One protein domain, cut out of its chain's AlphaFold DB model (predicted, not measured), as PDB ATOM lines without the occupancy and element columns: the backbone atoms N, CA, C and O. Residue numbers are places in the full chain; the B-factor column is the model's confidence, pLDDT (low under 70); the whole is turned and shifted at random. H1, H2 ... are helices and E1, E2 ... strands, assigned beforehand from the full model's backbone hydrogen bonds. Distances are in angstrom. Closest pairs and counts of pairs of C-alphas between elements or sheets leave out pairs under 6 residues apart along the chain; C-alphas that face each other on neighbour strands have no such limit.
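Overview. This is residues 2 to 59 and 170 to 189 of the 226 residues of the protein "putative cyclin-D7-1" of Gossypium hirsutum (UniProt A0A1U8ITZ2). A small pair of antiparallel strands, E1 and E2, sits by one end of H3, which crosses H1 as an X; short H2 packs on H1. The printed part has 78 residues, with three named helices and two named strands in the order H1, H2, E1, H3, E2; of the 40 residues in named elements helices hold 34 and strands 6, mostly helix. The whole is only just compact, close to loose: radius of gyration of the C-alphas 13.7 A, spans 40 by 34 by 21 A.

Along the chain. E1 is residues 34 to 36, E2 180 to 182, H2 24 to 27. H1, residues 2 to 17, measures 22.1 A from C-alpha 2 at (-19.351, -6.350, 152.528); H3, residues 38 to 51, 19.9 A to C-alpha 51 at (-26.390, -1.163, 139.633).

Arrangement. In E1 and E2, N 35 and O 181 are within hydrogen-bond range, 3.0 A. H1 and H3 touch, about perpendicular at 78 degrees; the closest C-alphas, Ala 8 and Glu 45, are 5.1 A apart. H1 touches H2 with residues 7 to 11 alone, closest C-alphas Val 7 and Leu 27, 6.6 A. In H1 and H3 every O i to N i+4 pair is within hydrogen-bond range; H2 is too short for one.

Size, cuts and confidence. Residues 60 to 169 are not printed, leaving 31.3 A between C-alphas 59 and 170. Confidence is low, under 70, at residues 30 to 31 and 170 to 189.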
ATOM      1  N   MET A   2     -20.361  -6.156 153.582       84.88
ATOM      2  CA  MET A   2     -19.351  -6.350 152.528       84.88
ATOM      3  C   MET A   2     -19.182  -7.819 152.122       84.88
ATOM      4  O   MET A   2     -19.033  -8.087 150.942       84.88
ATOM      5  N   GLU A   3     -19.291  -8.772 153.052       89.31
ATOM      6  CA  GLU A   3     -19.130 -10.208 152.754       89.31
ATOM      7  C   GLU A   3     -20.193 -10.726 151.776       89.31
ATOM      8  O   GLU A   3     -19.848 -11.310 150.756       89.31
ATOM      9  N   LEU A   4     -21.479 -10.435 152.021       91.88
ATOM     10  CA  LEU A   4     -22.568 -10.797 151.103       91.88
ATOM     11  C   LEU A   4     -22.369 -10.182 149.712       91.88
ATOM     12  O   LEU A   4     -22.618 -10.839 148.705       91.88
ATOM     13  N   LEU A   5     -21.921  -8.922 149.655       93.69
ATOM     14  CA  LEU A   5     -21.610  -8.257 148.392       93.69
ATOM     15  C   LEU A   5     -20.450  -8.959 147.674       93.69
ATOM     16  O   LEU A   5     -20.558  -9.225 146.483       93.69
ATOM     17  N   SER A   6     -19.378  -9.303 148.388       91.69
ATOM     18  CA  SER A   6     -18.231 -10.033 147.841       91.69
ATOM     19  C   SER A   6     -18.632 -11.405 147.297       91.69
ATOM     20  O   SER A   6     -18.293 -11.720 146.159       91.69
ATOM     21  N   VAL A   7     -19.407 -12.187 148.059       92.56
ATOM     22  CA  VAL A   7     -19.916 -13.503 147.631       92.56
ATOM     23  C   VAL A   7     -20.816 -13.366 146.400       92.56
ATOM     24  O   VAL A   7     -20.670 -14.122 145.442       92.56
ATOM     25  N   ALA A   8     -21.708 -12.372 146.372       94.81
ATOM     26  CA  ALA A   8     -22.561 -12.118 145.212       94.81
ATOM     27  C   ALA A   8     -21.753 -11.692 143.972       94.81
ATOM     28  O   ALA A   8     -22.001 -12.197 142.879       94.81
ATOM     29  N   CYS A   9     -20.760 -10.810 144.126       94.12
ATOM     30  CA  CYS A   9     -19.854 -10.417 143.045       94.12
ATOM     31  C   CYS A   9     -19.070 -11.618 142.501       94.12
ATOM     32  O   CYS A   9     -18.968 -11.777 141.284       94.12
ATOM     33  N   LEU A  10     -18.559 -12.482 143.385       92.56
ATOM     34  CA  LEU A  10     -17.850 -13.697 142.995       92.56
ATOM     35  C   LEU A  10     -18.781 -14.682 142.274       92.56
ATOM     36  O   LEU A  10     -18.398 -15.234 141.246       92.56
ATOM     37  N   SER A  11     -20.020 -14.848 142.746       94.38
ATOM     38  CA  SER A  11     -21.008 -15.698 142.075       94.38
ATOM     39  C   SER A  11     -21.389 -15.173 140.690       94.38
ATOM     40  O   SER A  11     -21.446 -15.953 139.740       94.38
ATOM     41  N   ILE A  12     -21.582 -13.856 140.534       95.50
ATOM     42  CA  ILE A  12     -21.809 -13.235 139.218       95.50
ATOM     43  C   ILE A  12     -20.621 -13.493 138.291       95.50
ATOM     44  O   ILE A  12     -20.828 -13.891 137.146       95.50
ATOM     45  N   ALA A  13     -19.392 -13.280 138.771       92.56
ATOM     46  CA  ALA A  13     -18.187 -13.503 137.979       92.56
ATOM     47  C   ALA A  13     -18.061 -14.972 137.549       92.56
ATOM     48  O   ALA A  13     -17.863 -15.243 136.368       92.56
ATOM     49  N   ALA A  14     -18.281 -15.923 138.464       93.00
ATOM     50  CA  ALA A  14     -18.284 -17.348 138.145       93.00
ATOM     51  C   ALA A  14     -19.341 -17.683 137.078       93.00
ATOM     52  O   ALA A  14     -19.024 -18.303 136.069       93.00
ATOM     53  N   LYS A  15     -20.577 -17.189 137.239       93.25
ATOM     54  CA  LYS A  15     -21.675 -17.353 136.264       93.25
ATOM     55  C   LYS A  15     -21.379 -16.742 134.894       93.25
ATOM     56  O   LYS A  15     -21.942 -17.202 133.902       93.25
ATOM     57  N   PHE A  16     -20.554 -15.699 134.833       91.94
ATOM     58  CA  PHE A  16     -20.233 -14.993 133.595       91.94
ATOM     59  C   PHE A  16     -19.009 -15.569 132.869       91.94
ATOM     60  O   PHE A  16     -18.987 -15.571 131.639       91.94
ATOM     61  N   ASN A  17     -18.002 -16.046 133.607       86.44
ATOM     62  CA  ASN A  17     -16.694 -16.411 133.058       86.44
ATOM     63  C   ASN A  17     -16.391 -17.914 133.063       86.44
ATOM     64  O   ASN A  17     -15.620 -18.359 132.213       86.44
ATOM     65  N   GLU A  18     -16.952 -18.693 133.991       87.38
ATOM     66  CA  GLU A  18     -16.552 -20.088 134.186       87.38
ATOM     67  C   GLU A  18     -17.394 -21.070 133.372       87.38
ATOM     68  O   GLU A  18     -18.599 -20.912 133.181       87.38
ATOM     69  N   THR A  19     -16.743 -22.139 132.913       90.19
ATOM     70  CA  THR A  19     -17.421 -23.245 132.212       90.19
ATOM     71  C   THR A  19     -18.034 -24.252 133.181       90.19
ATOM     72  O   THR A  19     -19.112 -24.788 132.922       90.19
ATOM     73  N   SER A  20     -17.362 -24.497 134.308       89.38
ATOM     74  CA  SER A  20     -17.837 -25.324 135.414       89.38
ATOM     75  C   SER A  20     -18.141 -24.430 136.606       89.38
ATOM     76  O   SER A  20     -17.230 -23.845 137.189       89.38
ATOM     77  N   LEU A  21     -19.417 -24.320 136.957       87.44
ATOM     78  CA  LEU A  21     -19.841 -23.428 138.028       87.44
ATOM     79  C   LEU A  21     -19.613 -24.076 139.397       87.44
ATOM     80  O   LEU A  21     -20.144 -25.167 139.622       87.44
ATOM     81  N   PRO A  22     -18.885 -23.414 140.314       86.44
ATOM     82  CA  PRO A  22     -18.873 -23.815 141.712       86.44
ATOM     83  C   PRO A  22     -20.265 -23.620 142.326       86.44
ATOM     84  O   PRO A  22     -21.041 -22.747 141.917       86.44
ATOM     85  N   SER A  23     -20.588 -24.443 143.315       88.69
ATOM     86  CA  SER A  23     -21.801 -24.291 144.115       88.69
ATOM     87  C   SER A  23     -21.754 -23.013 144.964       88.69
ATOM     88  O   SER A  23     -20.688 -22.471 145.254       88.69
ATOM     89  N   LEU A  24     -22.921 -22.512 145.386       87.44
ATOM     90  CA  LEU A  24     -22.979 -21.340 146.272       87.44
ATOM     91  C   LEU A  24     -22.332 -21.601 147.634       87.44
ATOM     92  O   LEU A  24     -21.863 -20.659 148.262       87.44
ATOM     93  N   ASP A  25     -22.291 -22.855 148.076       85.50
ATOM     94  CA  ASP A  25     -21.630 -23.236 149.321       85.50
ATOM     95  C   ASP A  25     -20.102 -23.203 149.162       85.50
ATOM     96  O   ASP A  25     -19.420 -22.675 150.029       85.50
ATOM     97  N   GLU A  26     -19.566 -23.651 148.019       86.50
ATOM     98  CA  GLU A  26     -18.127 -23.561 147.702       86.50
ATOM     99  C   GLU A  26     -17.646 -22.121 147.466       86.50
ATOM    100  O   GLU A  26     -16.473 -21.813 147.659       86.50
ATOM    101  N   LEU A  27     -18.535 -21.234 147.011       87.19
ATOM    102  CA  LEU A  27     -18.223 -19.817 146.797       87.19
ATOM    103  C   LEU A  27     -18.187 -19.002 148.092       87.19
ATOM    104  O   LEU A  27     -17.625 -17.904 148.116       87.19
ATOM    105  N   GLN A  28     -18.829 -19.497 149.145       87.75
ATOM    106  CA  GLN A  28     -18.771 -18.870 150.454       87.75
ATOM    107  C   GLN A  28     -17.431 -19.224 151.096       87.75
ATOM    108  O   GLN A  28     -17.016 -20.377 151.110       87.75
ATOM    109  N   MET A  29     -16.709 -18.204 151.560       74.69
ATOM    110  CA  MET A  29     -15.353 -18.379 152.079       74.69
ATOM    111  C   MET A  29     -15.371 -19.267 153.329       74.69
ATOM    112  O   MET A  29     -16.160 -19.013 154.237       74.69
ATOM    113  N   GLU A  30     -14.465 -20.247 153.397       65.31
ATOM    114  CA  GLU A  30     -14.335 -21.164 154.544       65.31
ATOM    115  C   GLU A  30     -14.110 -20.429 155.878       65.31
ATOM    116  O   GLU A  30     -14.520 -20.914 156.929       65.31
ATOM    117  N   ASP A  31     -13.504 -19.238 155.831       67.44
ATOM    118  CA  ASP A  31     -13.208 -18.412 157.007       67.44
ATOM    119  C   ASP A  31     -14.411 -17.593 157.516       67.44
ATOM    120  O   ASP A  31     -14.294 -16.875 158.512       67.44
ATOM    121  N   LEU A  32     -15.569 -17.649 156.848       75.44
ATOM    122  CA  LEU A  32     -16.768 -16.981 157.344       75.44
ATOM    123  C   LEU A  32     -17.361 -17.781 158.507       75.44
ATOM    124  O   LEU A  32     -17.705 -18.953 158.383       75.44
ATOM    125  N   GLU A  33     -17.602 -17.106 159.631       78.00
ATOM    126  CA  GLU A  33     -18.321 -17.680 160.781       78.00
ATOM    127  C   GLU A  33     -19.810 -17.968 160.486       78.00
ATOM    128  O   GLU A  33     -20.574 -18.315 161.389       78.00
ATOM    129  N   HIS A  34     -20.252 -17.764 159.242       81.31
ATOM    130  CA  HIS A  34     -21.644 -17.855 158.845       81.31
ATOM    131  C   HIS A  34     -21.842 -18.105 157.347       81.31
ATOM    132  O   HIS A  34     -20.995 -17.756 156.527       81.31
ATOM    133  N   CYS A  35     -23.029 -18.609 156.994       85.44
ATOM    134  CA  CYS A  35     -23.459 -18.781 155.607       85.44
ATOM    135  C   CYS A  35     -24.708 -17.947 155.292       85.44
ATOM    136  O   CYS A  35     -25.616 -17.772 156.113       85.44
ATOM    137  N   PHE A  36     -24.777 -17.448 154.065       89.06
ATOM    138  CA  PHE A  36     -25.930 -16.769 153.502       89.06
ATOM    139  C   PHE A  36     -26.854 -17.763 152.806       89.06
ATOM    140  O   PHE A  36     -26.434 -18.635 152.050       89.06
ATOM    141  N   GLN A  37     -28.154 -17.566 153.006       90.94
ATOM    142  CA  GLN A  37     -29.169 -18.281 152.246       90.94
ATOM    143  C   GLN A  37     -29.009 -18.015 150.737       90.94
ATOM    144  O   GLN A  37     -28.845 -16.849 150.352       90.94
ATOM    145  N   PRO A  38     -29.163 -19.029 149.863       90.94
ATOM    146  CA  PRO A  38     -29.094 -18.853 148.410       90.94
ATOM    147  C   PRO A  38     -30.002 -17.737 147.879       90.94
ATOM    148  O   PRO A  38     -29.609 -16.967 147.006       90.94
ATOM    149  N   SER A  39     -31.199 -17.592 148.456       92.88
ATOM    150  CA  SER A  39     -32.147 -16.524 148.118       92.88
ATOM    151  C   SER A  39     -31.618 -15.125 148.451       92.88
ATOM    152  O   SER A  39     -31.865 -14.178 147.708       92.88
ATOM    153  N   THR A  40     -30.854 -14.990 149.539       93.44
ATOM    154  CA  THR A  40     -30.221 -13.726 149.940       93.44
ATOM    155  C   THR A  40     -29.084 -13.370 148.982       93.44
ATOM    156  O   THR A  40     -28.981 -12.219 148.556       93.44
ATOM    157  N   ILE A  41     -28.276 -14.359 148.581       94.06
ATOM    158  CA  ILE A  41     -27.218 -14.169 147.579       94.06
ATOM    159  C   ILE A  41     -27.844 -13.738 146.251       94.06
ATOM    160  O   ILE A  41     -27.464 -12.706 145.710       94.06
ATOM    161  N   GLN A  42     -28.872 -14.442 145.774       95.38
ATOM    162  CA  GLN A  42     -29.559 -14.118 144.521       95.38
ATOM    163  C   GLN A  42     -30.154 -12.697 144.508       95.38
ATOM    164  O   GLN A  42     -30.096 -12.002 143.493       95.38
ATOM    165  N   GLN A  43     -30.721 -12.239 145.628       96.62
ATOM    166  CA  GLN A  43     -31.211 -10.863 145.746       96.62
ATOM    167  C   GLN A  43     -30.072  -9.849 145.615       96.62
ATOM    168  O   GLN A  43     -30.202  -8.881 144.865       96.62
ATOM    169  N   MET A  44     -28.945 -10.092 146.293       97.00
ATOM    170  CA  MET A  44     -27.763  -9.240 146.171       97.00
ATOM    171  C   MET A  44     -27.198  -9.261 144.745       97.00
ATOM    172  O   MET A  44     -26.868  -8.205 144.210       97.00
ATOM    173  N   GLU A  45     -27.154 -10.424 144.087       96.50
ATOM    174  CA  GLU A  45     -26.721 -10.535 142.690       96.50
ATOM    175  C   GLU A  45     -27.554  -9.633 141.777       96.50
ATOM    176  O   GLU A  45     -27.013  -8.857 140.987       96.50
ATOM    177  N   LEU A  46     -28.882  -9.686 141.910       97.75
ATOM    178  CA  LEU A  46     -29.778  -8.861 141.108       97.75
ATOM    179  C   LEU A  46     -29.547  -7.365 141.361       97.75
ATOM    180  O   LEU A  46     -29.534  -6.585 140.408       97.75
ATOM    181  N   MET A  47     -29.323  -6.965 142.615       97.56
ATOM    182  CA  MET A  47     -29.002  -5.576 142.958       97.56
ATOM    183  C   MET A  47     -27.689  -5.117 142.312       97.56
ATOM    184  O   MET A  47     -27.642  -4.030 141.734       97.56
ATOM    185  N   VAL A  48     -26.641  -5.947 142.350       97.06
ATOM    186  CA  VAL A  48     -25.349  -5.656 141.705       97.06
ATOM    187  C   VAL A  48     -25.517  -5.530 140.191       97.06
ATOM    188  O   VAL A  48     -25.080  -4.543 139.600       97.06
ATOM    189  N   LEU A  49     -26.211  -6.475 139.553       97.44
ATOM    190  CA  LEU A  49     -26.461  -6.454 138.109       97.44
ATOM    191  C   LEU A  49     -27.245  -5.211 137.682       97.44
ATOM    192  O   LEU A  49     -26.906  -4.575 136.682       97.44
ATOM    193  N   GLN A  50     -28.260  -4.823 138.455       97.75
ATOM    194  CA  GLN A  50     -29.019  -3.598 138.219       97.75
ATOM    195  C   GLN A  50     -28.144  -2.348 138.369       97.75
ATOM    196  O   GLN A  50     -28.189  -1.475 137.498       97.75
ATOM    197  N   ALA A  51     -27.313  -2.276 139.413       97.12
ATOM    198  CA  ALA A  51     -26.390  -1.163 139.633       97.12
ATOM    199  C   ALA A  51     -25.372  -1.023 138.487       97.12
ATOM    200  O   ALA A  51     -25.115   0.083 138.009       97.12
ATOM    201  N   LEU A  52     -24.869  -2.149 137.973       95.56
ATOM    202  CA  LEU A  52     -23.980  -2.210 136.808       95.56
ATOM    203  C   LEU A  52     -24.715  -2.034 135.470       95.56
ATOM    204  O   LEU A  52     -24.084  -2.037 134.412       95.56
ATOM    205  N   LYS A  53     -26.048  -1.889 135.478       96.56
ATOM    206  CA  LYS A  53     -26.893  -1.841 134.272       96.56
ATOM    207  C   LYS A  53     -26.634  -3.032 133.344       96.56
ATOM    208  O   LYS A  53     -26.627  -2.872 132.124       96.56
ATOM    209  N   TRP A  54     -26.388  -4.203 133.932       95.19
ATOM    210  CA  TRP A  54     -26.066  -5.457 133.245       95.19
ATOM    211  C   TRP A  54     -24.782  -5.415 132.397       95.19
ATOM    212  O   TRP A  54     -24.575  -6.261 131.531       95.19
ATOM    213  N   ARG A  55     -23.891  -4.442 132.633       93.38
ATOM    214  CA  ARG A  55     -22.618  -4.306 131.909       93.38
ATOM    215  C   ARG A  55     -21.499  -5.041 132.645       93.38
ATOM    216  O   ARG A  55     -20.755  -4.432 133.403       93.38
ATOM    217  N   LEU A  56     -21.388  -6.347 132.403       89.94
ATOM    218  CA  LEU A  56     -20.351  -7.207 133.005       89.94
ATOM    219  C   LEU A  56     -19.072  -7.333 132.164       89.94
ATOM    220  O   LEU A  56     -18.031  -7.719 132.682       89.94
ATOM    221  N   GLY A  57     -19.128  -6.992 130.873       85.81
ATOM    222  CA  GLY A  57     -18.003  -7.121 129.939       85.81
ATOM    223  C   GLY A  57     -16.938  -6.033 130.087       85.81
ATOM    224  O   GLY A  57     -16.695  -5.294 129.135       85.81
ATOM    225  N   SER A  58     -16.327  -5.899 131.265       83.88
ATOM    226  CA  SER A  58     -15.174  -5.012 131.449       83.88
ATOM    227  C   SER A  58     -13.912  -5.656 130.884       83.88
ATOM    228  O   SER A  58     -13.624  -6.820 131.151       83.88
ATOM    229  N   THR A  59     -13.123  -4.889 130.135       88.75
ATOM    230  CA  THR A  59     -11.781  -5.310 129.721       88.75
ATOM    231  C   THR A  59     -10.896  -5.446 130.953       88.75
ATOM    232  O   THR A  59     -10.799  -4.504 131.742       88.75
ATOM    233  N   SER A 170     -12.266  -1.346 159.954       37.41
ATOM    234  CA  SER A 170     -13.231  -1.975 160.856       37.41
ATOM    235  C   SER A 170     -13.694  -0.953 161.885       37.41
ATOM    236  O   SER A 170     -13.053  -0.804 162.910       37.41
ATOM    237  N   HIS A 171     -14.745  -0.193 161.577       42.75
ATOM    238  CA  HIS A 171     -15.711   0.356 162.540       42.75
ATOM    239  C   HIS A 171     -16.679   1.246 161.766       42.75
ATOM    240  O   HIS A 171     -16.456   2.437 161.731       42.75
ATOM    241  N   TYR A 172     -17.685   0.676 161.094       40.31
ATOM    242  CA  TYR A 172     -19.026   1.248 160.829       40.31
ATOM    243  C   TYR A 172     -19.776   0.282 159.897       40.31
ATOM    244  O   TYR A 172     -20.168   0.641 158.789       40.31
ATOM    245  N   TYR A 173     -19.964  -0.972 160.319       46.59
ATOM    246  CA  TYR A 173     -20.851  -1.878 159.591       46.59
ATOM    247  C   TYR A 173     -22.204  -1.944 160.300       46.59
ATOM    248  O   TYR A 173     -22.243  -2.245 161.496       46.59
ATOM    249  N   PRO A 174     -23.318  -1.648 159.605       43.47
ATOM    250  CA  PRO A 174     -24.637  -1.951 160.137       43.47
ATOM    251  C   PRO A 174     -24.759  -3.471 160.347       43.47
ATOM    252  O   PRO A 174     -24.102  -4.238 159.630       43.47
ATOM    253  N   PRO A 175     -25.577  -3.915 161.316       48.69
ATOM    254  CA  PRO A 175     -25.762  -5.331 161.595       48.69
ATOM    255  C   PRO A 175     -26.166  -6.079 160.322       48.69
ATOM    256  O   PRO A 175     -26.960  -5.584 159.516       48.69
ATOM    257  N   SER A 176     -25.562  -7.254 160.132       51.25
ATOM    258  CA  SER A 176     -25.839  -8.135 158.998       51.25
ATOM    259  C   SER A 176     -27.345  -8.440 158.914       51.25
ATOM    260  O   SER A 176     -28.008  -8.493 159.955       51.25
ATOM    261  N   PRO A 177     -27.911  -8.606 157.702       58.09
ATOM    262  CA  PRO A 177     -29.331  -8.897 157.547       58.09
ATOM    263  C   PRO A 177     -29.729 -10.145 158.349       58.09
ATOM    264  O   PRO A 177     -28.939 -11.063 158.529       58.09
ATOM    265  N   VAL A 178     -30.980 -10.180 158.813       53.94
ATOM    266  CA  VAL A 178     -31.553 -11.193 159.732       53.94
ATOM    267  C   VAL A 178     -31.523 -12.638 159.172       53.94
ATOM    268  O   VAL A 178     -31.932 -13.574 159.847       53.94
ATOM    269  N   THR A 179     -31.020 -12.853 157.954       57.09
ATOM    270  CA  THR A 179     -31.003 -14.137 157.229       57.09
ATOM    271  C   THR A 179     -29.670 -14.896 157.289       57.09
ATOM    272  O   THR A 179     -29.472 -15.842 156.526       57.09
ATOM    273  N   VAL A 180     -28.753 -14.500 158.175       62.34
ATOM    274  CA  VAL A 180     -27.466 -15.178 158.387       62.34
ATOM    275  C   VAL A 180     -27.669 -16.498 159.140       62.34
ATOM    276  O   VAL A 180     -28.218 -16.502 160.242       62.34
ATOM    277  N   LEU A 181     -27.224 -17.617 158.563       63.38
ATOM    278  CA  LEU A 181     -27.173 -18.903 159.257       63.38
ATOM    279  C   LEU A 181     -25.860 -19.034 160.026       63.38
ATOM    280  O   LEU A 181     -24.791 -18.834 159.455       63.38
ATOM    281  N   LEU A 182     -25.944 -19.421 161.299       57.44
ATOM    282  CA  LEU A 182     -24.772 -19.812 162.080       57.44
ATOM    283  C   LEU A 182     -24.303 -21.207 161.657       57.44
ATOM    284  O   LEU A 182     -25.123 -22.092 161.414       57.44
ATOM    285  N   THR A 183     -22.987 -21.400 161.616       51.16
ATOM    286  CA  THR A 183     -22.289 -22.593 161.095       51.16
ATOM    287  C   THR A 183     -22.469 -23.868 161.942       51.16
ATOM    288  O   THR A 183     -21.789 -24.871 161.723       51.16
ATOM    289  N   ASP A 184     -23.416 -23.902 162.883       46.56
ATOM    290  CA  ASP A 184     -23.730 -25.115 163.638       46.56
ATOM    291  C   ASP A 184     -24.498 -26.111 162.751       46.56
ATOM    292  O   ASP A 184     -25.724 -26.151 162.726       46.56
ATOM    293  N   ARG A 185     -23.722 -26.910 162.006       48.72
ATOM    294  CA  ARG A 185     -24.072 -28.177 161.336       48.72
ATOM    295  C   ARG A 185     -25.511 -28.267 160.816       48.72
ATOM    296  O   ARG A 185     -26.368 -28.882 161.451       48.72
ATOM    297  N   ILE A 186     -25.738 -27.794 159.595       44.72
ATOM    298  CA  ILE A 186     -26.934 -28.171 158.835       44.72
ATOM    299  C   ILE A 186     -26.574 -29.346 157.921       44.72
ATOM    300  O   ILE A 186     -26.305 -29.191 156.734       44.72
ATOM    301  N   ASP A 187     -26.583 -30.544 158.506       42.16
ATOM    302  CA  ASP A 187     -27.064 -31.715 157.779       42.16
ATOM    303  C   ASP A 187     -28.585 -31.540 157.620       42.16
ATOM    304  O   ASP A 187     -29.291 -31.341 158.607       42.16
ATOM    305  N   MET A 188     -29.079 -31.661 156.384       40.47
ATOM    306  CA  MET A 188     -30.489 -31.591 155.962       40.47
ATOM    307  C   MET A 188     -31.134 -30.192 155.915       40.47
ATOM    308  O   MET A 188     -31.495 -29.617 156.934       40.47
ATOM    309  N   ILE A 189     -31.421 -29.713 154.701       39.19
ATOM    310  CA  ILE A 189     -32.777 -29.645 154.112       39.19
ATOM    311  C   ILE A 189     -32.604 -29.261 152.631       39.19
ATOM    312  O   ILE A 189     -32.380 -28.109 152.273       39.19
TER     313      ILE A 189